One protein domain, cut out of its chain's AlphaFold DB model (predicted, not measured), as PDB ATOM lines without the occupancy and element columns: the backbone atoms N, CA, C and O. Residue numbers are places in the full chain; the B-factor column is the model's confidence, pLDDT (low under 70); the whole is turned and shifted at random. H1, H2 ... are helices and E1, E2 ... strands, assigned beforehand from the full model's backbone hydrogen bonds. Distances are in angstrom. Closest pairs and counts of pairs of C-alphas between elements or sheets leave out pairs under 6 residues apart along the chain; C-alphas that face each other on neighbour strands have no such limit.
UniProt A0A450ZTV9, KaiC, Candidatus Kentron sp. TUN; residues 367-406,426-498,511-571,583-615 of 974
ATOM      1  N   GLY A 367     332.270 221.109 243.531       86.44
ATOM      2  CA  GLY A 367     332.096 221.518 242.133       86.44
ATOM      3  C   GLY A 367     332.334 220.399 241.111       86.44
ATOM      4  O   GLY A 367     332.641 219.256 241.454       86.44
ATOM      5  N   VAL A 368     332.228 220.741 239.827       91.06
ATOM      6  CA  VAL A 368     332.471 219.823 238.703       91.06
ATOM      7  C   VAL A 368     333.672 220.295 237.895       91.06
ATOM      8  O   VAL A 368     333.730 221.451 237.482       91.06
ATOM      9  N   CYS A 369     334.613 219.392 237.630       93.38
ATOM     10  CA  CYS A 369     335.745 219.629 236.742       93.38
ATOM     11  C   CYS A 369     335.769 218.570 235.640       93.38
ATOM     12  O   CYS A 369     335.899 217.381 235.935       93.38
ATOM     13  N   LEU A 370     335.703 218.996 234.378       93.31
ATOM     14  CA  LEU A 370     336.047 218.153 233.235       93.31
ATOM     15  C   LEU A 370     337.406 218.592 232.691       93.31
ATOM     16  O   LEU A 370     337.555 219.702 232.185       93.31
ATOM     17  N   TYR A 371     338.399 217.721 232.810       92.00
ATOM     18  CA  TYR A 371     339.749 217.942 232.316       92.00
ATOM     19  C   TYR A 371     339.958 217.170 231.014       92.00
ATOM     20  O   TYR A 371     339.930 215.936 230.999       92.00
ATOM     21  N   LEU A 372     340.181 217.906 229.930       90.75
ATOM     22  CA  LEU A 372     340.457 217.376 228.602       90.75
ATOM     23  C   LEU A 372     341.968 217.409 228.349       90.75
ATOM     24  O   LEU A 372     342.547 218.464 228.080       90.75
ATOM     25  N   ALA A 373     342.595 216.238 228.449       88.75
ATOM     26  CA  ALA A 373     344.017 216.062 228.180       88.75
ATOM     27  C   ALA A 373     344.228 215.896 226.668       88.75
ATOM     28  O   ALA A 373     343.911 214.839 226.115       88.75
ATOM     29  N   LEU A 374     344.735 216.949 226.020       86.75
ATOM     30  CA  LEU A 374     344.915 217.056 224.567       86.75
ATOM     31  C   LEU A 374     346.216 216.411 224.077       86.75
ATOM     32  O   LEU A 374     346.298 215.944 222.943       86.75
ATOM     33  N   GLU A 375     347.230 216.346 224.936       80.62
ATOM     34  CA  GLU A 375     348.537 215.780 224.593       80.62
ATOM     35  C   GLU A 375     348.902 214.604 225.505       80.62
ATOM     36  O   GLU A 375     349.200 213.500 225.023       80.62
ATOM     37  N   GLN A 376     348.836 214.836 226.820       79.12
ATOM     38  CA  GLN A 376     349.337 213.927 227.844       79.12
ATOM     39  C   GLN A 376     348.419 212.719 228.064       79.12
ATOM     40  O   GLN A 376     347.192 212.830 228.096       79.12
ATOM     41  N   TRP A 377     349.020 211.547 228.275       77.31
ATOM     42  CA  TRP A 377     348.259 210.347 228.596       77.31
ATOM     43  C   TRP A 377     347.690 210.433 230.023       77.31
ATOM     44  O   TRP A 377     348.416 210.760 230.965       77.31
ATOM     45  N   PRO A 378     346.416 210.074 230.242       68.50
ATOM     46  CA  PRO A 378     345.777 210.205 231.550       68.50
ATOM     47  C   PRO A 378     346.427 209.378 232.649       68.50
ATOM     48  O   PRO A 378     346.366 209.771 233.805       68.50
ATOM     49  N   ASN A 379     347.053 208.246 232.312       74.25
ATOM     50  CA  ASN A 379     347.758 207.426 233.296       74.25
ATOM     51  C   ASN A 379     348.926 208.195 233.928       74.25
ATOM     52  O   ASN A 379     349.213 208.008 235.108       74.25
ATOM     53  N   ASP A 380     349.571 209.094 233.180       77.62
ATOM     54  CA  ASP A 380     350.668 209.918 233.693       77.62
ATOM     55  C   ASP A 380     350.148 211.065 234.569       77.62
ATOM     56  O   ASP A 380     350.724 211.374 235.617       77.62
ATOM     57  N   LEU A 381     348.999 211.640 234.207       75.25
ATOM     58  CA  LEU A 381     348.289 212.599 235.054       75.25
ATOM     59  C   LEU A 381     347.787 211.937 236.343       75.25
ATOM     60  O   LEU A 381     348.003 212.462 237.430       75.25
ATOM     61  N   GLN A 382     347.218 210.736 236.259       75.75
ATOM     62  CA  GLN A 382     346.774 209.971 237.422       75.75
ATOM     63  C   GLN A 382     347.949 209.596 238.337       75.75
ATOM     64  O   GLN A 382     347.830 209.695 239.556       75.75
ATOM     65  N   ARG A 383     349.114 209.229 237.783       77.56
ATOM     66  CA  ARG A 383     350.354 209.032 238.559       77.56
ATOM     67  C   ARG A 383     350.798 210.308 239.264       77.56
ATOM     68  O   ARG A 383     351.244 210.245 240.406       77.56
ATOM     69  N   SER A 384     350.636 211.459 238.617       76.38
ATOM     70  CA  SER A 384     350.907 212.754 239.242       76.38
ATOM     71  C   SER A 384     349.940 213.015 240.406       76.38
ATOM     72  O   SER A 384     350.375 213.435 241.471       76.38
ATOM     73  N   PHE A 385     348.656 212.665 240.261       77.88
ATOM     74  CA  PHE A 385     347.666 212.752 241.344       77.88
ATOM     75  C   PHE A 385     348.023 211.823 242.517       77.88
ATOM     76  O   PHE A 385     347.906 212.244 243.665       77.88
ATOM     77  N   TYR A 386     348.506 210.600 242.249       77.44
ATOM     78  CA  TYR A 386     349.075 209.717 243.282       77.44
ATOM     79  C   TYR A 386     350.245 210.392 244.001       77.44
ATOM     80  O   TYR A 386     350.281 210.403 245.229       77.44
ATOM     81  N   GLY A 387     351.181 210.968 243.240       77.88
ATOM     82  CA  GLY A 387     352.360 211.644 243.779       77.88
ATOM     83  C   GLY A 387     352.024 212.840 244.671       77.88
ATOM     84  O   GLY A 387     352.766 213.099 245.613       77.88
ATOM     85  N   PHE A 388     350.901 213.519 244.410       81.50
ATOM     86  CA  PHE A 388     350.421 214.640 245.223       81.50
ATOM     87  C   PHE A 388     349.474 214.252 246.370       81.50
ATOM     88  O   PHE A 388     349.044 215.116 247.133       81.50
ATOM     89  N   GLY A 389     349.096 212.974 246.474       76.00
ATOM     90  CA  GLY A 389     348.096 212.518 247.441       76.00
ATOM     91  C   GLY A 389     346.672 213.014 247.149       76.00
ATOM     92  O   GLY A 389     345.884 213.181 248.072       76.00
ATOM     93  N   TRP A 390     346.332 213.272 245.881       76.81
ATOM     94  CA  TRP A 390     345.026 213.817 245.466       76.81
ATOM     95  C   TRP A 390     343.964 212.766 245.143       76.81
ATOM     96  O   TRP A 390     342.838 213.114 244.786       76.81
ATOM     97  N   LEU A 391     344.297 211.478 245.202       66.56
ATOM     98  CA  LEU A 391     343.309 210.453 244.891       66.56
ATOM     99  C   LEU A 391     342.286 210.316 246.012       66.56
ATOM    100  O   LEU A 391     342.666 210.308 247.182       66.56
ATOM    101  N   PRO A 392     340.998 210.211 245.656       57.62
ATOM    102  CA  PRO A 392     339.935 210.252 246.637       57.62
ATOM    103  C   PRO A 392     339.991 209.030 247.549       57.62
ATOM    104  O   PRO A 392     339.960 207.885 247.094       57.62
ATOM    105  N   GLU A 393     339.996 209.278 248.857       53.50
ATOM    106  CA  GLU A 393     339.456 208.315 249.809       53.50
ATOM    107  C   GLU A 393     337.947 208.145 249.543       53.50
ATOM    108  O   GLU A 393     337.290 209.022 248.968       53.50
ATOM    109  N   LYS A 394     337.368 206.996 249.924       54.03
ATOM    110  CA  LYS A 394     335.939 206.719 249.688       54.03
ATOM    111  C   LYS A 394     335.065 207.854 250.245       54.03
ATOM    112  O   LYS A 394     335.026 208.054 251.452       54.03
ATOM    113  N   GLY A 395     334.306 208.512 249.366       56.91
ATOM    114  CA  GLY A 395     333.268 209.485 249.738       56.91
ATOM    115  C   GLY A 395     333.579 210.953 249.435       56.91
ATOM    116  O   GLY A 395     332.651 211.740 249.508       56.91
ATOM    117  N   MET A 396     334.813 211.283 249.038       62.88
ATOM    118  CA  MET A 396     335.308 212.651 248.811       62.88
ATOM    119  C   MET A 396     334.673 213.313 247.567       62.88
ATOM    120  O   MET A 396     333.624 213.943 247.610       62.88
ATOM    121  N   PHE A 397     335.202 213.023 246.384       73.31
ATOM    122  CA  PHE A 397     334.556 213.327 245.110       73.31
ATOM    123  C   PHE A 397     334.613 212.094 244.219       73.31
ATOM    124  O   PHE A 397     335.406 211.177 244.453       73.31
ATOM    125  N   ASP A 398     333.782 212.064 243.183       82.38
ATOM    126  CA  ASP A 398     333.838 210.971 242.221       82.38
ATOM    127  C   ASP A 398     334.853 211.274 241.125       82.38
ATOM    128  O   ASP A 398     334.729 212.240 240.372       82.38
ATOM    129  N   TYR A 399     335.890 210.439 241.074       84.50
ATOM    130  CA  TYR A 399     336.907 210.469 240.036       84.50
ATOM    131  C   TYR A 399     336.515 209.534 238.890       84.50
ATOM    132  O   TYR A 399     336.397 208.317 239.058       84.50
ATOM    133  N   LEU A 400     336.357 210.109 237.704       84.31
ATOM    134  CA  LEU A 400     336.151 209.389 236.456       84.31
ATOM    135  C   LEU A 400     337.441 209.473 235.649       84.31
ATOM    136  O   LEU A 400     337.696 210.455 234.962       84.31
ATOM    137  N   GLY A 401     338.277 208.449 235.785       78.19
ATOM    138  CA  GLY A 401     339.445 208.261 234.934       78.19
ATOM    139  C   GLY A 401     339.136 207.336 233.754       78.19
ATOM    140  O   GLY A 401     338.057 206.742 233.683       78.19
ATOM    141  N   PRO A 402     340.103 207.124 232.851       68.94
ATOM    142  CA  PRO A 402     339.913 206.235 231.705       68.94
ATOM    143  C   PRO A 402     339.659 204.781 232.105       68.94
ATOM    144  O   PRO A 402     338.902 204.064 231.455       68.94
ATOM    145  N   SER A 403     340.273 204.346 233.207       68.94
ATOM    146  CA  SER A 403     340.093 203.010 233.774       68.94
ATOM    147  C   SER A 403     338.687 202.780 234.337       68.94
ATOM    148  O   SER A 403     338.255 201.633 234.407       68.94
ATOM    149  N   SER A 404     337.943 203.841 234.669       67.25
ATOM    150  CA  SER A 404     336.570 203.746 235.177       67.25
ATOM    151  C   SER A 404     335.550 203.340 234.102       67.25
ATOM    152  O   SER A 404     334.443 202.939 234.446       67.25
ATOM    153  N   ILE A 405     335.903 203.452 232.813       65.25
ATOM    154  CA  ILE A 405     335.001 203.249 231.658       65.25
ATOM    155  C   ILE A 405     335.470 202.085 230.760       65.25
ATOM    156  O   ILE A 405     334.881 201.800 229.716       65.25
ATOM    157  N   ALA A 406     336.514 201.357 231.174       57.44
ATOM    158  CA  ALA A 406     336.942 200.151 230.475       57.44
ATOM    159  C   ALA A 406     335.799 199.112 230.433       57.44
ATOM    160  O   ALA A 406     335.094 198.944 231.433       57.44
ATOM    161  N   GLU A 426     334.661 207.908 223.606       77.75
ATOM    162  CA  GLU A 426     334.334 209.272 224.011       77.75
ATOM    163  C   GLU A 426     332.848 209.422 224.330       77.75
ATOM    164  O   GLU A 426     332.488 210.004 225.350       77.75
ATOM    165  N   THR A 427     331.979 208.851 223.492       80.69
ATOM    166  CA  THR A 427     330.524 208.902 223.688       80.69
ATOM    167  C   THR A 427     330.128 208.173 224.972       80.69
ATOM    168  O   THR A 427     329.337 208.687 225.765       80.69
ATOM    169  N   ARG A 428     330.733 207.003 225.228       81.06
ATOM    170  CA  ARG A 428     330.540 206.253 226.479       81.06
ATOM    171  C   ARG A 428     331.046 207.030 227.690       81.06
ATOM    172  O   ARG A 428     330.367 207.060 228.714       81.06
ATOM    173  N   TYR A 429     332.190 207.701 227.558       84.75
ATOM    174  CA  TYR A 429     332.756 208.531 228.614       84.75
ATOM    175  C   TYR A 429     331.839 209.703 228.974       84.75
ATOM    176  O   TYR A 429     331.483 209.854 230.141       84.75
ATOM    177  N   PHE A 430     331.405 210.499 227.991       84.19
ATOM    178  CA  PHE A 430     330.511 211.637 228.231       84.19
ATOM    179  C   PHE A 430     329.188 211.200 228.861       84.19
ATOM    180  O   PHE A 430     328.740 211.821 229.823       84.19
ATOM    181  N   ARG A 431     328.605 210.087 228.400       84.62
ATOM    182  CA  ARG A 431     327.378 209.527 228.983       84.62
ATOM    183  C   ARG A 431     327.583 209.094 230.439       84.62
ATOM    184  O   ARG A 431     326.744 209.387 231.288       84.62
ATOM    185  N   ALA A 432     328.686 208.409 230.746       86.06
ATOM    186  CA  ALA A 432     329.018 208.008 232.114       86.06
ATOM    187  C   ALA A 432     329.244 209.228 233.022       86.06
ATOM    188  O   ALA A 432     328.719 209.282 234.133       86.06
ATOM    189  N   PHE A 433     329.963 210.233 232.521       88.62
ATOM    190  CA  PHE A 433     330.209 211.482 233.229       88.62
ATOM    191  C   PHE A 433     328.911 212.253 233.500       88.62
ATOM    192  O   PHE A 433     328.650 212.619 234.644       88.62
ATOM    193  N   GLN A 434     328.045 212.415 232.497       88.75
ATOM    194  CA  GLN A 434     326.741 213.065 232.640       88.75
ATOM    195  C   GLN A 434     325.861 212.355 233.677       88.75
ATOM    196  O   GLN A 434     325.276 213.015 234.533       88.75
ATOM    197  N   ARG A 435     325.809 211.015 233.655       87.19
ATOM    198  CA  ARG A 435     325.086 210.226 234.669       87.19
ATOM    199  C   ARG A 435     325.637 210.466 236.074       87.19
ATOM    200  O   ARG A 435     324.851 210.588 237.010       87.19
ATOM    201  N   GLN A 436     326.957 210.560 236.231       87.06
ATOM    202  CA  GLN A 436     327.567 210.807 237.538       87.06
ATOM    203  C   GLN A 436     327.262 212.215 238.060       87.06
ATOM    204  O   GLN A 436     326.883 212.365 239.217       87.06
ATOM    205  N   VAL A 437     327.360 213.237 237.205       87.56
ATOM    206  CA  VAL A 437     326.988 214.620 237.551       87.56
ATOM    207  C   VAL A 437     325.502 214.696 237.925       87.56
ATOM    208  O   VAL A 437     325.141 215.261 238.956       87.56
ATOM    209  N   ALA A 438     324.629 214.047 237.151       86.44
ATOM    210  CA  ALA A 438     323.200 213.977 237.447       86.44
ATOM    211  C   ALA A 438     322.890 213.199 238.737       86.44
ATOM    212  O   ALA A 438     321.923 213.516 239.419       86.44
ATOM    213  N   ARG A 439     323.702 212.217 239.132       84.94
ATOM    214  CA  ARG A 439     323.528 211.516 240.413       84.94
ATOM    215  C   ARG A 439     323.976 212.367 241.602       84.94
ATOM    216  O   ARG A 439     323.302 212.402 242.625       84.94
ATOM    217  N   ASN A 440     325.105 213.053 241.461       81.38
ATOM    218  CA  ASN A 440     325.784 213.713 242.571       81.38
ATOM    219  C   ASN A 440     325.260 215.112 242.900       81.38
ATOM    220  O   ASN A 440     325.535 215.608 243.994       81.38
ATOM    221  N   HIS A 441     324.531 215.761 241.986       73.31
ATOM    222  CA  HIS A 441     324.083 217.140 242.194       73.31
ATOM    223  C   HIS A 441     323.170 217.290 243.422       73.31
ATOM    224  O   HIS A 441     323.226 218.317 244.095       73.31
ATOM    225  N   VAL A 442     322.386 216.252 243.752       70.00
ATOM    226  CA  VAL A 442     321.488 216.235 244.920       70.00
ATOM    227  C   VAL A 442     322.281 216.317 246.226       70.00
ATOM    228  O   VAL A 442     321.935 217.079 247.122       70.00
ATOM    229  N   GLU A 443     323.389 215.579 246.315       66.81
ATOM    230  CA  GLU A 443     324.262 215.537 247.497       66.81
ATOM    231  C   GLU A 443     325.351 216.628 247.472       66.81
ATOM    232  O   GLU A 443     326.132 216.749 248.417       66.81
ATOM    233  N   ARG A 444     325.410 217.439 246.401       67.25
ATOM    234  CA  ARG A 444     326.483 218.415 246.117       67.25
ATOM    235  C   ARG A 444     327.885 217.802 246.188       67.25
ATOM    236  O   ARG A 444     328.836 218.445 246.630       67.25
ATOM    237  N   LYS A 445     328.007 216.544 245.764       78.19
ATOM    238  CA  LYS A 445     329.279 215.824 245.752       78.19
ATOM    239  C   LYS A 445     330.071 216.180 244.495       78.19
ATOM    240  O   LYS A 445     329.529 216.146 243.387       78.19
ATOM    241  N   GLY A 446     331.351 216.506 244.664       84.19
ATOM    242  CA  GLY A 446     332.209 216.916 243.556       84.19
ATOM    243  C   GLY A 446     332.420 215.810 242.519       84.19
ATOM    244  O   GLY A 446     332.331 214.616 242.832       84.19
ATOM    245  N   VAL A 447     332.718 216.197 241.277       89.12
ATOM    246  CA  VAL A 447     333.013 215.255 240.183       89.12
ATOM    247  C   VAL A 447     334.245 215.713 239.412       89.12
ATOM    248  O   VAL A 447     334.240 216.793 238.824       89.12
ATOM    249  N   PHE A 448     335.282 214.874 239.379       90.12
ATOM    250  CA  PHE A 448     336.491 215.099 238.588       90.12
ATOM    251  C   PHE A 448     336.545 214.113 237.422       90.12
ATOM    252  O   PHE A 448     336.817 212.928 237.609       90.12
ATOM    253  N   GLY A 449     336.303 214.602 236.211       89.69
ATOM    254  CA  GLY A 449     336.461 213.832 234.985       89.69
ATOM    255  C   GLY A 449     337.823 214.087 234.359       89.69
ATOM    256  O   GLY A 449     338.126 215.225 234.018       89.69
ATOM    257  N   LEU A 450     338.613 213.035 234.156       87.56
ATOM    258  CA  LEU A 450     339.845 213.076 233.377       87.56
ATOM    259  C   LEU A 450     339.665 212.324 232.056       87.56
ATOM    260  O   LEU A 450     339.698 211.091 232.018       87.56
ATOM    261  N   MET A 451     339.532 213.073 230.965       84.88
ATOM    262  CA  MET A 451     339.277 212.514 229.645       84.88
ATOM    263  C   MET A 451     340.506 212.664 228.728       84.88
ATOM    264  O   MET A 451     340.900 213.793 228.423       84.88
ATOM    265  N   PRO A 452     341.111 211.558 228.248       76.19
ATOM    266  CA  PRO A 452     342.045 211.618 227.127       76.19
ATOM    267  C   PRO A 452     341.280 211.929 225.853       76.19
ATOM    268  O   PRO A 452     340.424 211.136 225.457       76.19
ATOM    269  N   ILE A 453     341.628 213.008 225.166       77.56
ATOM    270  CA  ILE A 453     341.101 213.250 223.826       77.56
ATOM    271  C   ILE A 453     342.162 213.855 222.922       77.56
ATOM    272  O   ILE A 453     342.972 214.663 223.345       77.56
ATOM    273  N   ARG A 454     342.124 213.499 221.641       78.44
ATOM    274  CA  ARG A 454     342.898 214.170 220.591       78.44
ATOM    275  C   ARG A 454     341.937 214.554 219.473       78.44
ATOM    276  O   ARG A 454     341.704 213.730 218.585       78.44
ATOM    277  N   PRO A 455     341.297 215.735 219.557       80.56
ATOM    278  CA  PRO A 455     340.376 216.164 218.519       80.56
ATOM    279  C   PRO A 455     341.153 216.339 217.216       80.56
ATOM    280  O   PRO A 455     342.198 216.984 217.205       80.56
ATOM    281  N   ARG A 456     340.644 215.764 216.124       82.31
ATOM    282  CA  ARG A 456     341.253 215.903 214.791       82.31
ATOM    283  C   ARG A 456     340.827 217.192 214.096       82.31
ATOM    284  O   ARG A 456     341.558 217.705 213.265       82.31
ATOM    285  N   SER A 457     339.661 217.730 214.457       85.44
ATOM    286  CA  SER A 457     339.111 218.951 213.869       85.44
ATOM    287  C   SER A 457     338.449 219.852 214.912       85.44
ATOM    288  O   SER A 457     338.006 219.403 215.975       85.44
ATOM    289  N   TRP A 458     338.313 221.135 214.574       84.00
ATOM    290  CA  TRP A 458     337.589 222.125 215.380       84.00
ATOM    291  C   TRP A 458     336.120 221.769 215.608       84.00
ATOM    292  O   TRP A 458     335.604 221.985 216.702       84.00
ATOM    293  N   GLN A 459     335.456 221.169 214.617       85.31
ATOM    294  CA  GLN A 459     334.065 220.717 214.746       85.31
ATOM    295  C   GLN A 459     333.929 219.609 215.796       85.31
ATOM    296  O   GLN A 459     332.983 219.610 216.581       85.31
ATOM    297  N   GLN A 460     334.894 218.684 215.841       85.75
ATOM    298  CA  GLN A 460     334.908 217.612 216.829       85.75
ATOM    299  C   GLN A 460     335.125 218.160 218.244       85.75
ATOM    300  O   GLN A 460     334.377 217.801 219.151       85.75
ATOM    301  N   LEU A 461     336.100 219.062 218.420       87.69
ATOM    302  CA  LEU A 461     336.324 219.726 219.703       87.69
ATOM    303  C   LEU A 461     335.076 220.497 220.146       87.69
ATOM    304  O   LEU A 461     334.646 220.360 221.288       87.69
ATOM    305  N   ARG A 462     334.465 221.265 219.235       88.38
ATOM    306  CA  ARG A 462     333.270 222.055 219.532       88.38
ATOM    307  C   ARG A 462     332.111 221.175 219.993       88.38
ATOM    308  O   ARG A 462     331.543 221.452 221.041       88.38
ATOM    309  N   LYS A 463     331.852 220.062 219.299       87.81
ATOM    310  CA  LYS A 463     330.824 219.087 219.691       87.81
ATOM    311  C   LYS A 463     331.028 218.558 221.114       87.81
ATOM    312  O   LYS A 463     330.057 218.388 221.845       87.81
ATOM    313  N   TRP A 464     332.269 218.287 221.515       87.19
ATOM    314  CA  TRP A 464     332.582 217.809 222.867       87.19
ATOM    315  C   TRP A 464     332.420 218.882 223.939       87.19
ATOM    316  O   TRP A 464     331.920 218.583 225.021       87.19
ATOM    317  N   ILE A 465     332.810 220.121 223.635       89.94
ATOM    318  CA  ILE A 465     332.573 221.262 224.522       89.94
ATOM    319  C   ILE A 465     331.066 221.454 224.702       89.94
ATOM    320  O   ILE A 465     330.597 221.446 225.835       89.94
ATOM    321  N   ASP A 466     330.308 221.537 223.608       89.38
ATOM    322  CA  ASP A 466     328.857 221.734 223.649       89.38
ATOM    323  C   ASP A 466     328.164 220.597 224.427       89.38
ATOM    324  O   ASP A 466     327.350 220.869 225.302       89.38
ATOM    325  N   SER A 467     328.596 219.339 224.244       87.25
ATOM    326  CA  SER A 467     328.077 218.187 225.011       87.25
ATOM    327  C   SER A 467     328.263 218.331 226.529       87.25
ATOM    328  O   SER A 467     327.468 217.801 227.300       87.25
ATOM    329  N   PHE A 468     329.324 219.008 226.980       88.94
ATOM    330  CA  PHE A 468     329.522 219.316 228.398       88.94
ATOM    331  C   PHE A 468     328.664 220.505 228.841       88.94
ATOM    332  O   PHE A 468     328.058 220.450 229.908       88.94
ATOM    333  N   LEU A 469     328.588 221.561 228.027       88.44
ATOM    334  CA  LEU A 469     327.815 222.769 228.333       88.44
ATOM    335  C   LEU A 469     326.295 222.511 228.384       88.44
ATOM    336  O   LEU A 469     325.593 223.188 229.131       88.44
ATOM    337  N   GLU A 470     325.795 221.520 227.643       88.56
ATOM    338  CA  GLU A 470     324.383 221.104 227.612       88.56
ATOM    339  C   GLU A 470     323.933 220.305 228.851       88.56
ATOM    340  O   GLU A 470     322.749 220.001 229.001       88.56
ATOM    341  N   ILE A 471     324.841 219.951 229.769       88.06
ATOM    342  CA  ILE A 471     324.479 219.201 230.977       88.06
ATOM    343  C   ILE A 471     323.689 220.108 231.934       88.06
ATOM    344  O   ILE A 471     324.263 220.880 232.701       88.06
ATOM    345  N   GLU A 472     322.363 219.947 231.961       84.56
ATOM    346  CA  GLU A 472     321.453 220.731 232.818       84.56
ATOM    347  C   GLU A 472     321.838 220.689 234.305       84.56
ATOM    348  O   GLU A 472     321.802 221.705 235.000       84.56
ATOM    349  N   ALA A 473     322.291 219.529 234.794       85.00
ATOM    350  CA  ALA A 473     322.672 219.343 236.191       85.00
ATOM    351  C   ALA A 473     323.821 220.265 236.645       85.00
ATOM    352  O   ALA A 473     323.924 220.532 237.843       85.00
ATOM    353  N   LEU A 474     324.642 220.801 235.724       84.19
ATOM    354  CA  LEU A 474     325.700 221.771 236.044       84.19
ATOM    355  C   LEU A 474     325.153 223.051 236.689       84.19
ATOM    356  O   LEU A 474     325.887 223.715 237.419       84.19
ATOM    357  N   GLN A 475     323.874 223.378 236.471       79.06
ATOM    358  CA  GLN A 475     323.238 224.558 237.058       79.06
ATOM    359  C   GLN A 475     323.149 224.493 238.591       79.06
ATOM    360  O   GLN A 475     323.181 225.523 239.261       79.06
ATOM    361  N   ASN A 476     323.114 223.283 239.154       78.69
ATOM    362  CA  ASN A 476     322.976 223.054 240.593       78.69
ATOM    363  C   ASN A 476     324.309 223.107 241.353       78.69
ATOM    364  O   ASN A 476     324.325 223.074 242.585       78.69
ATOM    365  N   TYR A 477     325.430 223.182 240.634       79.75
ATOM    366  CA  TYR A 477     326.761 223.154 241.224       79.75
ATOM    367  C   TYR A 477     327.278 224.557 241.565       79.75
ATOM    368  O   TYR A 477     326.967 225.530 240.865       79.75
ATOM    369  N   PRO A 478     328.073 224.703 242.644       76.19
ATOM    370  CA  PRO A 478     328.656 225.986 243.029       76.19
ATOM    371  C   PRO A 478     329.662 226.482 241.998       76.19
ATOM    372  O   PRO A 478     329.732 227.683 241.759       76.19
ATOM    373  N   ILE A 479     330.448 225.580 241.411       87.25
ATOM    374  CA  ILE A 479     331.465 225.891 240.410       87.25
ATOM    375  C   ILE A 479     331.519 224.730 239.420       87.25
ATOM    376  O   ILE A 479     331.645 223.574 239.823       87.25
ATOM    377  N   SER A 480     331.479 225.063 238.136       91.12
ATOM    378  CA  SER A 480     331.687 224.128 237.031       91.12
ATOM    379  C   SER A 480     332.831 224.660 236.176       91.12
ATOM    380  O   SER A 480     332.806 225.836 235.794       91.12
ATOM    381  N   ILE A 481     333.846 223.832 235.922       93.88
ATOM    382  CA  ILE A 481     335.033 224.206 235.150       93.88
ATOM    383  C   ILE A 481     335.371 223.168 234.074       93.88
ATOM    384  O   ILE A 481     335.376 221.962 234.325       93.88
ATOM    385  N   LEU A 482     335.679 223.655 232.874       94.88
ATOM    386  CA  LEU A 482     336.231 222.889 231.762       94.88
ATOM    387  C   LEU A 482     337.703 223.262 231.571       94.88
ATOM    388  O   LEU A 482     338.016 224.435 231.381       94.88
ATOM    389  N   VAL A 483     338.605 222.285 231.590       94.56
ATOM    390  CA  VAL A 483     340.047 222.503 231.406       94.56
ATOM    391  C   VAL A 483     340.506 221.897 230.080       94.56
ATOM    392  O   VAL A 483     340.234 220.728 229.821       94.56
ATOM    393  N   LEU A 484     341.216 222.676 229.261       93.00
ATOM    394  CA  LEU A 484     341.817 222.251 227.990       93.00
ATOM    395  C   LEU A 484     343.346 222.316 228.099       93.00
ATOM    396  O   LEU A 484     343.889 223.416 228.229       93.00
ATOM    397  N   ASP A 485     344.040 221.173 228.047       91.81
ATOM    398  CA  ASP A 485     345.487 221.122 228.314       91.81
ATOM    399  C   ASP A 485     346.282 220.166 227.395       91.81
ATOM    400  O   ASP A 485     346.043 218.954 227.451       91.81
ATOM    401  N   PRO A 486     347.257 220.648 226.594       89.19
ATOM    402  CA  PRO A 486     347.503 222.036 226.192       89.19
ATOM    403  C   PRO A 486     346.749 222.394 224.897       89.19
ATOM    404  O   PRO A 486     346.735 221.648 223.919       89.19
ATOM    405  N   PHE A 487     346.111 223.564 224.867       88.25
ATOM    406  CA  PHE A 487     345.262 224.006 223.755       88.25
ATOM    407  C   PHE A 487     346.055 224.333 222.482       88.25
ATOM    408  O   PHE A 487     345.592 224.069 221.376       88.25
ATOM    409  N   ASN A 488     347.278 224.849 222.614       83.31
ATOM    410  CA  ASN A 488     348.148 225.131 221.468       83.31
ATOM    411  C   ASN A 488     348.611 223.854 220.744       83.31
ATOM    412  O   ASN A 488     348.769 223.884 219.527       83.31
ATOM    413  N   ALA A 489     348.758 222.723 221.447       80.06
ATOM    414  CA  ALA A 489     349.037 221.444 220.791       80.06
ATOM    415  C   ALA A 489     347.871 221.005 219.894       80.06
ATOM    416  O   ALA A 489     348.092 220.479 218.807       80.06
ATOM    417  N   PHE A 490     346.628 221.280 220.307       84.44
ATOM    418  CA  PHE A 490     345.469 221.062 219.445       84.44
ATOM    419  C   PHE A 490     345.507 221.968 218.209       84.44
ATOM    420  O   PHE A 490     345.350 221.458 217.108       84.44
ATOM    421  N   ILE A 491     345.774 223.273 218.358       81.06
ATOM    422  CA  ILE A 491     345.849 224.198 217.209       81.06
ATOM    423  C   ILE A 491     346.884 223.721 216.179       81.06
ATOM    424  O   ILE A 491     346.607 223.744 214.983       81.06
ATOM    425  N   ALA A 492     348.045 223.251 216.641       77.19
ATOM    426  CA  ALA A 492     349.124 222.792 215.771       77.19
ATOM    427  C   ALA A 492     348.819 221.474 215.033       77.19
ATOM    428  O   ALA A 492     349.370 221.237 213.960       77.19
ATOM    429  N   LEU A 493     347.987 220.602 215.615       77.19
ATOM    430  CA  LEU A 493     347.718 219.253 215.099       77.19
ATOM    431  C   LEU A 493     346.347 219.104 214.428       77.19
ATOM    432  O   LEU A 493     346.113 218.098 213.758       77.19
ATOM    433  N   ALA A 494     345.430 220.045 214.643       78.44
ATOM    434  CA  ALA A 494     344.085 219.986 214.097       78.44
ATOM    435  C   ALA A 494     344.072 220.287 212.598       78.44
ATOM    436  O   ALA A 494     344.765 221.189 212.122       78.44
ATOM    437  N   ASP A 495     343.199 219.591 211.870       75.56
ATOM    438  CA  ASP A 495     342.920 219.919 210.481       75.56
ATOM    439  C   ASP A 495     342.417 221.373 210.401       75.56
ATOM    440  O   ASP A 495     341.477 221.744 211.130       75.56
ATOM    441  N   PRO A 496     343.015 222.218 209.535       69.69
ATOM    442  CA  PRO A 496     342.521 223.567 209.337       69.69
ATOM    443  C   PRO A 496     341.081 223.500 208.813       69.69
ATOM    444  O   PRO A 496     340.699 222.517 208.164       69.69
ATOM    445  N   PRO A 497     340.260 224.535 209.057       72.69
ATOM    446  CA  PRO A 497     338.905 224.563 208.526       72.69
ATOM    447  C   PRO A 497     338.931 224.327 207.006       72.69
ATOM    448  O   PRO A 497     339.890 224.739 206.345       72.69
ATOM    449  N   PRO A 498     337.899 223.693 206.425       68.06
ATOM    450  CA  PRO A 498     337.885 223.320 205.006       68.06
ATOM    451  C   PRO A 498     338.087 224.513 204.052       68.06
ATOM    452  O   PRO A 498     338.532 224.335 202.925       68.06
ATOM    453  N   VAL A 511     347.551 234.395 204.433       58.50
ATOM    454  CA  VAL A 511     346.795 233.188 204.829       58.50
ATOM    455  C   VAL A 511     347.025 232.846 206.304       58.50
ATOM    456  O   VAL A 511     346.087 232.485 207.009       58.50
ATOM    457  N   SER A 512     348.250 233.028 206.811       65.12
ATOM    458  CA  SER A 512     348.547 232.840 208.240       65.12
ATOM    459  C   SER A 512     347.879 233.895 209.129       65.12
ATOM    460  O   SER A 512     347.502 233.609 210.265       65.12
ATOM    461  N   THR A 513     347.679 235.107 208.607       69.44
ATOM    462  CA  THR A 513     346.968 236.179 209.314       69.44
ATOM    463  C   THR A 513     345.459 235.912 209.347       69.44
ATOM    464  O   THR A 513     344.849 236.013 210.410       69.44
ATOM    465  N   GLU A 514     344.862 235.499 208.225       72.94
ATOM    466  CA  GLU A 514     343.446 235.096 208.148       72.94
ATOM    467  C   GLU A 514     343.128 233.909 209.069       72.94
ATOM    468  O   GLU A 514     342.139 233.951 209.804       72.94
ATOM    469  N   LEU A 515     344.000 232.896 209.111       73.44
ATOM    470  CA  LEU A 515     343.861 231.759 210.024       73.44
ATOM    471  C   LEU A 515     343.910 232.204 211.495       73.44
ATOM    472  O   LEU A 515     343.080 231.778 212.296       73.44
ATOM    473  N   GLY A 516     344.820 233.115 211.854       75.94
ATOM    474  CA  GLY A 516     344.889 233.682 213.205       75.94
ATOM    475  C   GLY A 516     343.623 234.455 213.603       75.94
ATOM    476  O   GLY A 516     343.139 234.324 214.732       75.94
ATOM    477  N   HIS A 517     343.038 235.219 212.673       81.25
ATOM    478  CA  HIS A 517     341.751 235.888 212.885       81.25
ATOM    479  C   HIS A 517     340.609 234.891 213.093       81.25
ATOM    480  O   HIS A 517     339.784 235.088 213.989       81.25
ATOM    481  N   TRP A 518     340.588 233.809 212.317       83.38
ATOM    482  CA  TRP A 518     339.593 232.754 212.458       83.38
ATOM    483  C   TRP A 518     339.719 232.026 213.805       83.38
ATOM    484  O   TRP A 518     338.732 231.903 214.525       83.38
ATOM    485  N   ILE A 519     340.936 231.639 214.216       81.69
ATOM    486  CA  ILE A 519     341.195 231.000 215.522       81.69
ATOM    487  C   ILE A 519     340.721 231.903 216.664       81.69
ATOM    488  O   ILE A 519     340.111 231.437 217.631       81.69
ATOM    489  N   ARG A 520     340.968 233.213 216.555       83.81
ATOM    490  CA  ARG A 520     340.485 234.197 217.528       83.81
ATOM    491  C   ARG A 520     338.958 234.216 217.602       83.81
ATOM    492  O   ARG A 520     338.430 234.265 218.713       83.81
ATOM    493  N   ALA A 521     338.267 234.200 216.463       85.94
ATOM    494  CA  ALA A 521     336.808 234.152 216.416       85.94
ATOM    495  C   ALA A 521     336.285 232.854 217.053       85.94
ATOM    496  O   ALA A 521     335.549 232.922 218.031       85.94
ATOM    497  N   ALA A 522     336.798 231.696 216.630       85.56
ATOM    498  CA  ALA A 522     336.408 230.390 217.164       85.56
ATOM    499  C   ALA A 522     336.634 230.271 218.684       85.56
ATOM    500  O   ALA A 522     335.782 229.762 219.413       85.56
ATOM    501  N   THR A 523     337.762 230.780 219.188       87.94
ATOM    502  CA  THR A 523     338.048 230.818 220.634       87.94
ATOM    503  C   THR A 523     337.065 231.728 221.373       87.94
ATOM    504  O   THR A 523     336.603 231.389 222.461       87.94
ATOM    505  N   SER A 524     336.725 232.876 220.781       88.00
ATOM    506  CA  SER A 524     335.748 233.806 221.360       88.00
ATOM    507  C   SER A 524     334.362 233.166 221.423       88.00
ATOM    508  O   SER A 524     333.719 233.243 222.463       88.00
ATOM    509  N   ASP A 525     333.952 232.439 220.383       89.38
ATOM    510  CA  ASP A 525     332.669 231.731 220.352       89.38
ATOM    511  C   ASP A 525     332.579 230.636 221.424       89.38
ATOM    512  O   ASP A 525     331.510 230.413 221.993       89.38
ATOM    513  N   ILE A 526     333.688 229.945 221.715       89.81
ATOM    514  CA  ILE A 526     333.763 228.970 222.815       89.81
ATOM    515  C   ILE A 526     333.598 229.677 224.166       89.81
ATOM    516  O   ILE A 526     332.852 229.206 225.023       89.81
ATOM    517  N   PHE A 527     334.278 230.809 224.366       89.88
ATOM    518  CA  PHE A 527     334.168 231.579 225.606       89.88
ATOM    519  C   PHE A 527     332.761 232.142 225.814       89.88
ATOM    520  O   PHE A 527     332.241 232.049 226.922       89.88
ATOM    521  N   GLU A 528     332.126 232.674 224.771       88.06
ATOM    522  CA  GLU A 528     330.751 233.181 224.850       88.06
ATOM    523  C   GLU A 528     329.741 232.056 225.125       88.06
ATOM    524  O   GLU A 528     328.850 232.224 225.956       88.06
ATOM    525  N   ALA A 529     329.911 230.875 224.521       88.00
ATOM    526  CA  ALA A 529     329.062 229.715 224.812       88.00
ATOM    527  C   ALA A 529     329.192 229.244 226.274       88.00
ATOM    528  O   ALA A 529     328.189 228.977 226.944       88.00
ATOM    529  N   ALA A 530     330.419 229.196 226.800       87.31
ATOM    530  CA  ALA A 530     330.672 228.857 228.199       87.31
ATOM    531  C   ALA A 530     330.081 229.912 229.158       87.31
ATOM    532  O   ALA A 530     329.489 229.561 230.179       87.31
ATOM    533  N   LYS A 531     330.166 231.203 228.803       84.31
ATOM    534  CA  LYS A 531     329.545 232.314 229.546       84.31
ATOM    535  C   LYS A 531     328.029 232.244 229.565       84.31
ATOM    536  O   LYS A 531     327.433 232.422 230.623       84.31
ATOM    537  N   ALA A 532     327.409 231.937 228.429       83.56
ATOM    538  CA  ALA A 532     325.961 231.791 228.319       83.56
ATOM    539  C   ALA A 532     325.410 230.656 229.201       83.56
ATOM    540  O   ALA A 532     324.280 230.740 229.681       83.56
ATOM    541  N   THR A 533     326.216 229.621 229.440       82.31
ATOM    542  CA  THR A 533     325.876 228.457 230.274       82.31
ATOM    543  C   THR A 533     326.433 228.541 231.701       82.31
ATOM    544  O   THR A 533     326.229 227.621 232.490       82.31
ATOM    545  N   ASN A 534     327.091 229.653 232.065       84.12
ATOM    546  CA  ASN A 534     327.731 229.879 233.370       84.12
ATOM    547  C   ASN A 534     328.758 228.796 233.764       84.12
ATOM    548  O   ASN A 534     328.957 228.490 234.943       84.12
ATOM    549  N   VAL A 535     329.466 228.250 232.775       89.00
ATOM    550  CA  VAL A 535     330.576 227.308 232.955       89.00
ATOM    551  C   VAL A 535     331.905 228.043 232.800       89.00
ATOM    552  O   VAL A 535     332.106 228.788 231.844       89.00
ATOM    553  N   ASN A 536     332.826 227.857 233.746       92.50
ATOM    554  CA  ASN A 536     334.166 228.443 233.673       92.50
ATOM    555  C   ASN A 536     335.035 227.617 232.724       92.50
ATOM    556  O   ASN A 536     334.939 226.390 232.701       92.50
ATOM    557  N   ILE A 537     335.922 228.261 231.974       93.69
ATOM    558  CA  ILE A 537     336.843 227.568 231.069       93.69
ATOM    559  C   ILE A 537     338.284 227.966 231.371       93.69
ATOM    560  O   ILE A 537     338.578 229.142 231.578       93.69
ATOM    561  N   LEU A 538     339.181 226.985 231.413       95.19
ATOM    562  CA  LEU A 538     340.609 227.160 231.643       95.19
ATOM    563  C   LEU A 538     341.392 226.575 230.469       95.19
ATOM    564  O   LEU A 538     341.391 225.364 230.260       95.19
ATOM    565  N   MET A 539     342.092 227.424 229.725       93.88
ATOM    566  CA  MET A 539     342.978 226.997 228.641       93.88
ATOM    567  C   MET A 539     344.435 227.025 229.095       93.88
ATOM    568  O   MET A 539     344.920 228.046 229.586       93.88
ATOM    569  N   VAL A 540     345.151 225.919 228.910       93.94
ATOM    570  CA  VAL A 540     346.596 225.851 229.137       93.94
ATOM    571  C   VAL A 540     347.309 225.999 227.800       93.94
ATOM    572  O   VAL A 540     347.024 225.261 226.864       93.94
ATOM    573  N   CYS A 541     348.239 226.946 227.703       90.50
ATOM    574  CA  CYS A 541     349.023 227.181 226.494       90.50
ATOM    575  C   CYS A 541     350.519 227.147 226.809       90.50
ATOM    576  O   CYS A 541     350.979 227.728 227.796       90.50
ATOM    577  N   GLU A 542     351.300 226.494 225.956       85.31
ATOM    578  CA  GLU A 542     352.758 226.594 226.003       85.31
ATOM    579  C   GLU A 542     353.247 227.775 225.175       85.31
ATOM    580  O   GLU A 542     352.764 227.969 224.068       85.31
ATOM    581  N   GLY A 543     354.215 228.527 225.698       77.62
ATOM    582  CA  GLY A 543     354.834 229.645 224.988       77.62
ATOM    583  C   GLY A 543     354.623 230.993 225.670       77.62
ATOM    584  O   GLY A 543     354.088 231.094 226.781       77.62
ATOM    585  N   GLY A 544     355.114 232.042 225.015       65.44
ATOM    586  CA  GLY A 544     355.159 233.394 225.553       65.44
ATOM    587  C   GLY A 544     354.323 234.350 224.714       65.44
ATOM    588  O   GLY A 544     354.527 234.473 223.514       65.44
ATOM    589  N   HIS A 545     353.442 235.127 225.349       58.38
ATOM    590  CA  HIS A 545     352.586 236.114 224.670       58.38
ATOM    591  C   HIS A 545     353.304 237.025 223.656       58.38
ATOM    592  O   HIS A 545     352.687 237.481 222.699       58.38
ATOM    593  N   MET A 546     354.557 237.416 223.915       58.09
ATOM    594  CA  MET A 546     355.293 238.321 223.015       58.09
ATOM    595  C   MET A 546     355.946 237.599 221.832       58.09
ATOM    596  O   MET A 546     356.314 238.260 220.868       58.09
ATOM    597  N   GLN A 547     356.086 236.278 221.907       64.38
ATOM    598  CA  GLN A 547     356.736 235.455 220.890       64.38
ATOM    599  C   GLN A 547     355.696 234.831 219.950       64.38
ATOM    600  O   GLN A 547     355.898 234.828 218.738       64.38
ATOM    601  N   ASP A 548     354.534 234.438 220.484       70.38
ATOM    602  CA  ASP A 548     353.533 233.670 219.743       70.38
ATOM    603  C   ASP A 548     352.251 234.486 219.489       70.38
ATOM    604  O   ASP A 548     351.523 234.866 220.417       70.38
ATOM    605  N   ARG A 549     351.937 234.754 218.209       71.06
ATOM    606  CA  ARG A 549     350.752 235.546 217.806       71.06
ATOM    607  C   ARG A 549     349.438 234.920 218.284       71.06
ATOM    608  O   ARG A 549     348.557 235.632 218.762       71.06
ATOM    609  N   GLU A 550     349.323 233.600 218.212       70.62
ATOM    610  CA  GLU A 550     348.131 232.851 218.632       70.62
ATOM    611  C   GLU A 550     347.869 232.990 220.140       70.62
ATOM    612  O   GLU A 550     346.758 233.318 220.561       70.62
ATOM    613  N   ILE A 551     348.917 232.859 220.959       77.69
ATOM    614  CA  ILE A 551     348.859 233.033 222.420       77.69
ATOM    615  C   ILE A 551     348.443 234.461 222.777       77.69
ATOM    616  O   ILE A 551     347.631 234.667 223.684       77.69
ATOM    617  N   SER A 552     348.948 235.455 222.042       79.94
ATOM    618  CA  SER A 552     348.538 236.855 222.195       79.94
ATOM    619  C   SER A 552     347.038 237.040 221.937       79.94
ATOM    620  O   SER A 552     346.352 237.724 222.701       79.94
ATOM    621  N   HIS A 553     346.478 236.395 220.907       82.19
ATOM    622  CA  HIS A 553     345.041 236.473 220.639       82.19
ATOM    623  C   HIS A 553     344.205 235.887 221.780       82.19
ATOM    624  O   HIS A 553     343.308 236.580 222.265       82.19
ATOM    625  N   ILE A 554     344.540 234.683 222.253       83.19
ATOM    626  CA  ILE A 554     343.830 234.011 223.355       83.19
ATOM    627  C   ILE A 554     343.948 234.831 224.648       83.19
ATOM    628  O   ILE A 554     342.951 235.065 225.336       83.19
ATOM    629  N   THR A 555     345.136 235.364 224.944       86.31
ATOM    630  CA  THR A 555     345.376 236.217 226.121       86.31
ATOM    631  C   THR A 555     344.497 237.469 226.111       86.31
ATOM    632  O   THR A 555     343.945 237.880 227.137       86.31
ATOM    633  N   ASN A 556     344.345 238.095 224.944       85.69
ATOM    634  CA  ASN A 556     343.551 239.310 224.801       85.69
ATOM    635  C   ASN A 556     342.048 239.053 224.978       85.69
ATOM    636  O   ASN A 556     341.357 239.904 225.548       85.69
ATOM    637  N   THR A 557     341.550 237.897 224.541       86.88
ATOM    638  CA  THR A 557     340.137 237.526 224.702       86.88
ATOM    639  C   THR A 557     339.824 237.074 226.136       86.88
ATOM    640  O   THR A 557     338.788 237.466 226.672       86.88
ATOM    641  N   SER A 558     340.754 236.365 226.789       89.88
ATOM    642  CA  SER A 558     340.608 235.819 228.152       89.88
ATOM    643  C   SER A 558     340.329 236.889 229.217       89.88
ATOM    644  O   SER A 558     340.819 238.017 229.130       89.88
ATOM    645  N   ASP A 559     339.574 236.538 230.256       91.06
ATOM    646  CA  ASP A 559     339.239 237.415 231.384       91.06
ATOM    647  C   ASP A 559     340.299 237.386 232.495       91.06
ATOM    648  O   ASP A 559     340.548 238.414 233.134       91.06
ATOM    649  N   LEU A 560     340.948 236.230 232.688       92.00
ATOM    650  CA  LEU A 560     342.009 235.994 233.670       92.00
ATOM    651  C   LEU A 560     343.197 235.282 233.024       92.00
ATOM    652  O   LEU A 560     343.021 234.312 232.294       92.00
ATOM    653  N   VAL A 561     344.415 235.755 233.284       93.56
ATOM    654  CA  VAL A 561     345.625 235.226 232.638       93.56
ATOM    655  C   VAL A 561     346.732 235.034 233.667       93.56
ATOM    656  O   VAL A 561     347.290 236.003 234.193       93.56
ATOM    657  N   PHE A 562     347.068 233.771 233.907       94.31
ATOM    658  CA  PHE A 562     348.196 233.323 234.710       94.31
ATOM    659  C   PHE A 562     349.420 233.128 233.824       94.31
ATOM    660  O   PHE A 562     349.352 232.441 232.807       94.31
ATOM    661  N   SER A 563     350.547 233.706 234.219       93.12
ATOM    662  CA  SER A 563     351.814 233.583 233.506       93.12
ATOM    663  C   SER A 563     352.837 232.907 234.411       93.12
ATOM    664  O   SER A 563     353.192 233.435 235.467       93.12
ATOM    665  N   LEU A 564     353.280 231.717 234.015       92.38
ATOM    666  CA  LEU A 564     354.282 230.928 234.719       92.38
ATOM    667  C   LEU A 564     355.636 231.085 234.033       92.38
ATOM    668  O   LEU A 564     355.796 230.822 232.842       92.38
ATOM    669  N   HIS A 565     356.625 231.501 234.811       86.19
ATOM    670  CA  HIS A 565     357.974 231.790 234.351       86.19
ATOM    671  C   HIS A 565     358.976 230.893 235.060       86.19
ATOM    672  O   HIS A 565     358.844 230.629 236.257       86.19
ATOM    673  N   ARG A 566     360.013 230.468 234.340       82.94
ATOM    674  CA  ARG A 566     361.180 229.809 234.918       82.94
ATOM    675  C   ARG A 566     362.367 230.761 234.801       82.94
ATOM    676  O   ARG A 566     362.805 231.080 233.707       82.94
ATOM    677  N   ALA A 567     362.875 231.229 235.932       69.94
ATOM    678  CA  ALA A 567     364.069 232.056 235.991       69.94
ATOM    679  C   ALA A 567     365.299 231.172 236.246       69.94
ATOM    680  O   ALA A 567     365.359 230.434 237.236       69.94
ATOM    681  N   ASN A 568     366.290 231.267 235.359       62.75
ATOM    682  CA  ASN A 568     367.635 230.756 235.603       62.75
ATOM    683  C   ASN A 568     368.366 231.787 236.473       62.75
ATOM    684  O   ASN A 568     368.844 232.797 235.963       62.75
ATOM    685  N   LEU A 569     368.414 231.570 237.788       53.78
ATOM    686  CA  LEU A 569     369.127 232.464 238.699       53.78
ATOM    687  C   LEU A 569     370.569 231.985 238.833       53.78
ATOM    688  O   LEU A 569     370.920 231.215 239.720       53.78
ATOM    689  N   GLY A 570     371.392 232.452 237.901       45.97
ATOM    690  CA  GLY A 570     372.842 232.368 237.955       45.97
ATOM    691  C   GLY A 570     373.419 233.499 237.120       45.97
ATOM    692  O   GLY A 570     373.207 233.537 235.911       45.97
ATOM    693  N   PHE A 571     374.137 234.424 237.757       40.66
ATOM    694  CA  PHE A 571     375.136 235.203 237.035       40.66
ATOM    695  C   PHE A 571     376.125 234.175 236.474       40.66
ATOM    696  O   PHE A 571     376.802 233.498 237.246       40.66
ATOM    697  N   ALA A 583     370.291 226.749 240.281       55.56
ATOM    698  CA  ALA A 583     369.079 227.073 241.013       55.56
ATOM    699  C   ALA A 583     368.053 227.671 240.044       55.56
ATOM    700  O   ALA A 583     368.123 228.835 239.646       55.56
ATOM    701  N   TRP A 584     367.084 226.852 239.644       66.00
ATOM    702  CA  TRP A 584     365.922 227.323 238.901       66.00
ATOM    703  C   TRP A 584     364.851 227.795 239.871       66.00
ATOM    704  O   TRP A 584     364.405 227.042 240.737       66.00
ATOM    705  N   SER A 585     364.409 229.034 239.696       76.12
ATOM    706  CA  SER A 585     363.238 229.566 240.383       76.12
ATOM    707  C   SER A 585     362.053 229.562 239.431       76.12
ATOM    708  O   SER A 585     362.199 229.867 238.250       76.12
ATOM    709  N   ARG A 586     360.867 229.208 239.924       86.12
ATOM    710  CA  ARG A 586     359.622 229.370 239.172       86.12
ATOM    711  C   ARG A 586     358.841 230.521 239.778       86.12
ATOM    712  O   ARG A 586     358.804 230.668 241.000       86.12
ATOM    713  N   HIS A 587     358.203 231.312 238.929       88.75
ATOM    714  CA  HIS A 587     357.393 232.441 239.350       88.75
ATOM    715  C   HIS A 587     356.032 232.419 238.661       88.75
ATOM    716  O   HIS A 587     355.937 232.123 237.473       88.75
ATOM    717  N   LEU A 588     354.996 232.778 239.406       92.88
ATOM    718  CA  LEU A 588     353.664 233.068 238.907       92.88
ATOM    719  C   LEU A 588     353.468 234.583 238.893       92.88
ATOM    720  O   LEU A 588     353.703 235.251 239.898       92.88
ATOM    721  N   SER A 589     352.986 235.126 237.786       92.56
ATOM    722  CA  SER A 589     352.453 236.484 237.725       92.56
ATOM    723  C   SER A 589     351.043 236.463 237.149       92.56
ATOM    724  O   SER A 589     350.693 235.612 236.328       92.56
ATOM    725  N   ILE A 590     350.209 237.398 237.597       93.50
ATOM    726  CA  ILE A 590     348.876 237.593 237.033       93.50
ATOM    727  C   ILE A 590     348.974 238.752 236.059       93.50
ATOM    728  O   ILE A 590     349.220 239.893 236.446       93.50
ATOM    729  N   ARG A 591     348.813 238.442 234.775       89.50
ATOM    730  CA  ARG A 591     348.956 239.422 233.698       89.50
ATOM    731  C   ARG A 591     347.689 240.245 233.508       89.50
ATOM    732  O   ARG A 591     347.756 241.411 233.132       89.50
ATOM    733  N   LYS A 592     346.536 239.616 233.715       89.81
ATOM    734  CA  LYS A 592     345.223 240.204 233.468       89.81
ATOM    735  C   LYS A 592     344.205 239.573 234.396       89.81
ATOM    736  O   LYS A 592     344.209 238.357 234.533       89.81
ATOM    737  N   SER A 593     343.338 240.391 234.980       89.69
ATOM    738  CA  SER A 593     342.159 239.968 235.733       89.69
ATOM    739  C   SER A 593     341.090 241.054 235.590       89.69
ATOM    740  O   SER A 593     341.309 242.185 236.018       89.69
ATOM    741  N   ARG A 594     339.974 240.756 234.911       82.81
ATOM    742  CA  ARG A 594     338.927 241.753 234.596       82.81
ATOM    743  C   ARG A 594     337.969 242.045 235.753       82.81
ATOM    744  O   ARG A 594     337.526 243.178 235.895       82.81
ATOM    745  N   PHE A 595     337.649 241.038 236.561       76.38
ATOM    746  CA  PHE A 595     336.585 241.120 237.575       76.38
ATOM    747  C   PHE A 595     337.109 241.228 239.009       76.38
ATOM    748  O   PHE A 595     336.351 241.471 239.947       76.38
ATOM    749  N   GLN A 596     338.413 241.035 239.188       82.44
ATOM    750  CA  GLN A 596     339.036 240.952 240.497       82.44
ATOM    751  C   GLN A 596     340.389 241.656 240.487       82.44
ATOM    752  O   GLN A 596     341.201 241.416 239.595       82.44
ATOM    753  N   ASN A 597     340.658 242.495 241.483       85.06
ATOM    754  CA  ASN A 597     341.986 243.040 241.687       85.06
ATOM    755  C   ASN A 597     342.894 241.934 242.186       85.06
ATOM    756  O   ASN A 597     342.497 241.061 242.958       85.06
ATOM    757  N   THR A 598     344.137 242.013 241.753       89.75
ATOM    758  CA  THR A 598     345.154 241.048 242.120       89.75
ATOM    759  C   THR A 598     346.388 241.779 242.588       89.75
ATOM    760  O   THR A 598     346.715 242.864 242.090       89.75
ATOM    761  N   LEU A 599     347.086 241.196 243.554       89.12
ATOM    762  CA  LEU A 599     348.380 241.726 243.939       89.12
ATOM    763  C   LEU A 599     349.371 241.535 242.778       89.12
ATOM    764  O   LEU A 599     349.416 240.455 242.191       89.12
ATOM    765  N   PRO A 600     350.132 242.578 242.408       86.88
ATOM    766  CA  PRO A 600     351.087 242.495 241.314       86.88
ATOM    767  C   PRO A 600     352.393 241.820 241.754       86.88
ATOM    768  O   PRO A 600     352.727 241.768 242.939       86.88
ATOM    769  N   GLY A 601     353.181 241.400 240.768       86.56
ATOM    770  CA  GLY A 601     354.559 240.948 240.943       86.56
ATOM    771  C   GLY A 601     354.780 239.487 240.558       86.56
ATOM    772  O   GLY A 601     353.874 238.786 240.106       86.56
ATOM    773  N   HIS A 602     356.021 239.039 240.731       87.62
ATOM    774  CA  HIS A 602     356.459 237.678 240.427       87.62
ATOM    775  C   HIS A 602     356.445 236.831 241.699       87.62
ATOM    776  O   HIS A 602     357.426 236.749 242.435       87.62
ATOM    777  N   HIS A 603     355.296 236.233 241.986       90.50
ATOM    778  CA  HIS A 603     355.084 235.379 243.150       90.50
ATOM    779  C   HIS A 603     355.884 234.092 242.999       90.50
ATOM    780  O   HIS A 603     355.902 233.509 241.918       90.50
ATOM    781  N   ARG A 604     356.549 233.627 244.056       87.31
ATOM    782  CA  ARG A 604     357.344 232.401 243.966       87.31
ATOM    783  C   ARG A 604     356.404 231.212 243.805       87.31
ATOM    784  O   ARG A 604     355.458 231.065 244.569       87.31
ATOM    785  N   PHE A 605     356.674 230.367 242.823       89.75
ATOM    786  CA  PHE A 605     355.906 229.167 242.526       89.75
ATOM    787  C   PHE A 605     356.747 227.939 242.872       89.75
ATOM    788  O   PHE A 605     357.880 227.794 242.410       89.75
ATOM    789  N   ARG A 606     356.208 227.034 243.686       87.94
ATOM    790  CA  ARG A 606     356.871 225.789 244.081       87.94
ATOM    791  C   ARG A 606     355.951 224.612 243.802       87.94
ATOM    792  O   ARG A 606     354.755 224.682 244.063       87.94
ATOM    793  N   ILE A 607     356.525 223.524 243.309       87.50
ATOM    794  CA  ILE A 607     355.847 222.231 243.223       87.50
ATOM    795  C   ILE A 607     356.381 221.404 244.386       87.50
ATOM    796  O   ILE A 607     357.593 221.254 244.532       87.50
ATOM    797  N   THR A 608     355.477 220.948 245.241       86.94
ATOM    798  CA  THR A 608     355.755 220.202 246.471       86.94
ATOM    799  C   THR A 608     355.057 218.846 246.417       86.94
ATOM    800  O   THR A 608     354.270 218.591 245.507       86.94
ATOM    801  N   GLU A 609     355.295 217.998 247.415       83.12
ATOM    802  CA  GLU A 609     354.592 216.715 247.568       83.12
ATOM    803  C   GLU A 609     353.077 216.872 247.736       83.12
ATOM    804  O   GLU A 609     352.349 215.946 247.433       83.12
ATOM    805  N   ASN A 610     352.579 218.041 248.152       78.81
ATOM    806  CA  ASN A 610     351.140 218.303 248.290       78.81
ATOM    807  C   ASN A 610     350.568 219.084 247.092       78.81
ATOM    808  O   ASN A 610     349.473 219.640 247.171       78.81
ATOM    809  N   GLY A 611     351.329 219.197 245.998       85.62
ATOM    810  CA  GLY A 611     350.975 219.996 244.830       85.62
ATOM    811  C   GLY A 611     351.640 221.372 244.806       85.62
ATOM    812  O   GLY A 611     352.760 221.567 245.285       85.62
ATOM    813  N   VAL A 612     350.964 222.346 244.196       90.56
ATOM    814  CA  VAL A 612     351.478 223.718 244.029       90.56
ATOM    815  C   VAL A 612     351.424 224.505 245.341       90.56
ATOM    816  O   VAL A 612     350.393 224.539 246.001       90.56
ATOM    817  N   SER A 613     352.501 225.218 245.668       90.06
ATOM    818  CA  SER A 613     352.593 226.202 246.754       90.06
ATOM    819  C   SER A 613     353.070 227.531 246.176       90.06
ATOM    820  O   SER A 613     354.096 227.570 245.496       90.06
ATOM    821  N   ILE A 614     352.354 228.618 246.461       91.06
ATOM    822  CA  ILE A 614     352.707 229.962 245.989       91.06
ATOM    823  C   ILE A 614     353.037 230.862 247.175       91.06
ATOM    824  O   ILE A 614     352.265 230.923 248.129       91.06
ATOM    825  N   ASP A 615     354.148 231.589 247.084       88.12
ATOM    826  CA  ASP A 615     354.580 232.555 248.093       88.12
ATOM    827  C   ASP A 615     354.462 233.984 247.534       88.12
ATOM    828  O   ASP A 615     354.806 234.259 246.379       88.12
TER     829      ASP A 615
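What this domain is: This is residues 367 to 406, 426 to 498, 511 to 571 and 583 to 615 of the 974 residues of the protein "KaiC" of Candidatus Kentron sp. TUN (UniProt A0A450ZTV9). A parallel five-strand sheet is covered on one face by H3, H4 and H6, with H7 packed on H4 and on the sheet's edge strand E5, while H1 stands up from the face opposite to H3, H4 and H6. Beyond its edge strand E5 a strongly twisted antiparallel sheet, E6 to E9, reaches away, and H8, packed on H7, sits by the join. Printed are 207 residues with eight named helices and nine named strands, ordered E1 H1 E2 H2 H3 E3 H4 H5 E4 H6 H7 E5 H8 E6 E7 E8 E9, mixed in class. The sheets run E2 E3 E1 E4 E5 and E6 E7 E8 E9; the whole is compact, radius of gyration of the C-alphas 18.1 A, spans 54 by 46 by 33 A.

Where its parts are: The parallel sheet holds E2, residues 398 to 400; E3, 447 to 452; E1, 368 to 373, beginning at C-alpha (332.471, 219.823, 238.703); E4, 480 to 485; and E5, 536 to 542. The helices are H1, 378 to 387; H2, 402 to 405; H3, 426 to 440, 20.9 A long; H4, 458 to 469; H5, 472 to 476; H6, 487 to 493; H7, 511 to 532, 31.4 A; and H8, 549 to 557. The other sheet holds E6, 560 to 568, 26.2 A; E7, 584 to 593, 27.1 A; E8, 603 to 608; and E9, 611 to 615, ending at C-alpha (354.580, 232.555, 248.093).

How they stand to each other: Within hydrogen-bond range are N 400 and O 448 of E2 and E3, 2.9 A, and N 372 and O 483 of E1 and E4, 2.8 A. E1, H1, E2 and E3, H4 H5, E4 are split strand-helix-strand units, a third strand between their two, with right-handed crossovers. H3 lies over E3, height over the sheet 9.4 A; H4, on the same face, lies over E1 and E4. Residues 526 to 530 of H7 alone touch H4, closest C-alphas Ala 530 and Leu 469, 6.7 A. H8 touches H7 and only grazes both sheets. H2 and H5 each only just touch H3, with 3 pairs of C-alphas within 8 A. E7 E8 E9 form a meander, successive antiparallel neighbours; N 588 and O 603 are 2.8 A apart. Every O i to N i+4 pair is within range in H1, H3, H4, H6, H7 and H8; H5 has 0 of 1, but 2 of 2 O i to N i+3; H2 is too short.

The domain as a whole: C-alphas Val 442 and Phe 571 are farthest apart, 57.4 A. Residues 407 to 425, 499 to 510 and 572 to 582 are cut out, with C-alpha gaps of 11.5, 13.3 and 10.9 A. Of the links printed whole, none is long. Mean pLDDT of the printed part is 81.4; 30 residues are under 70, among them 391 to 396.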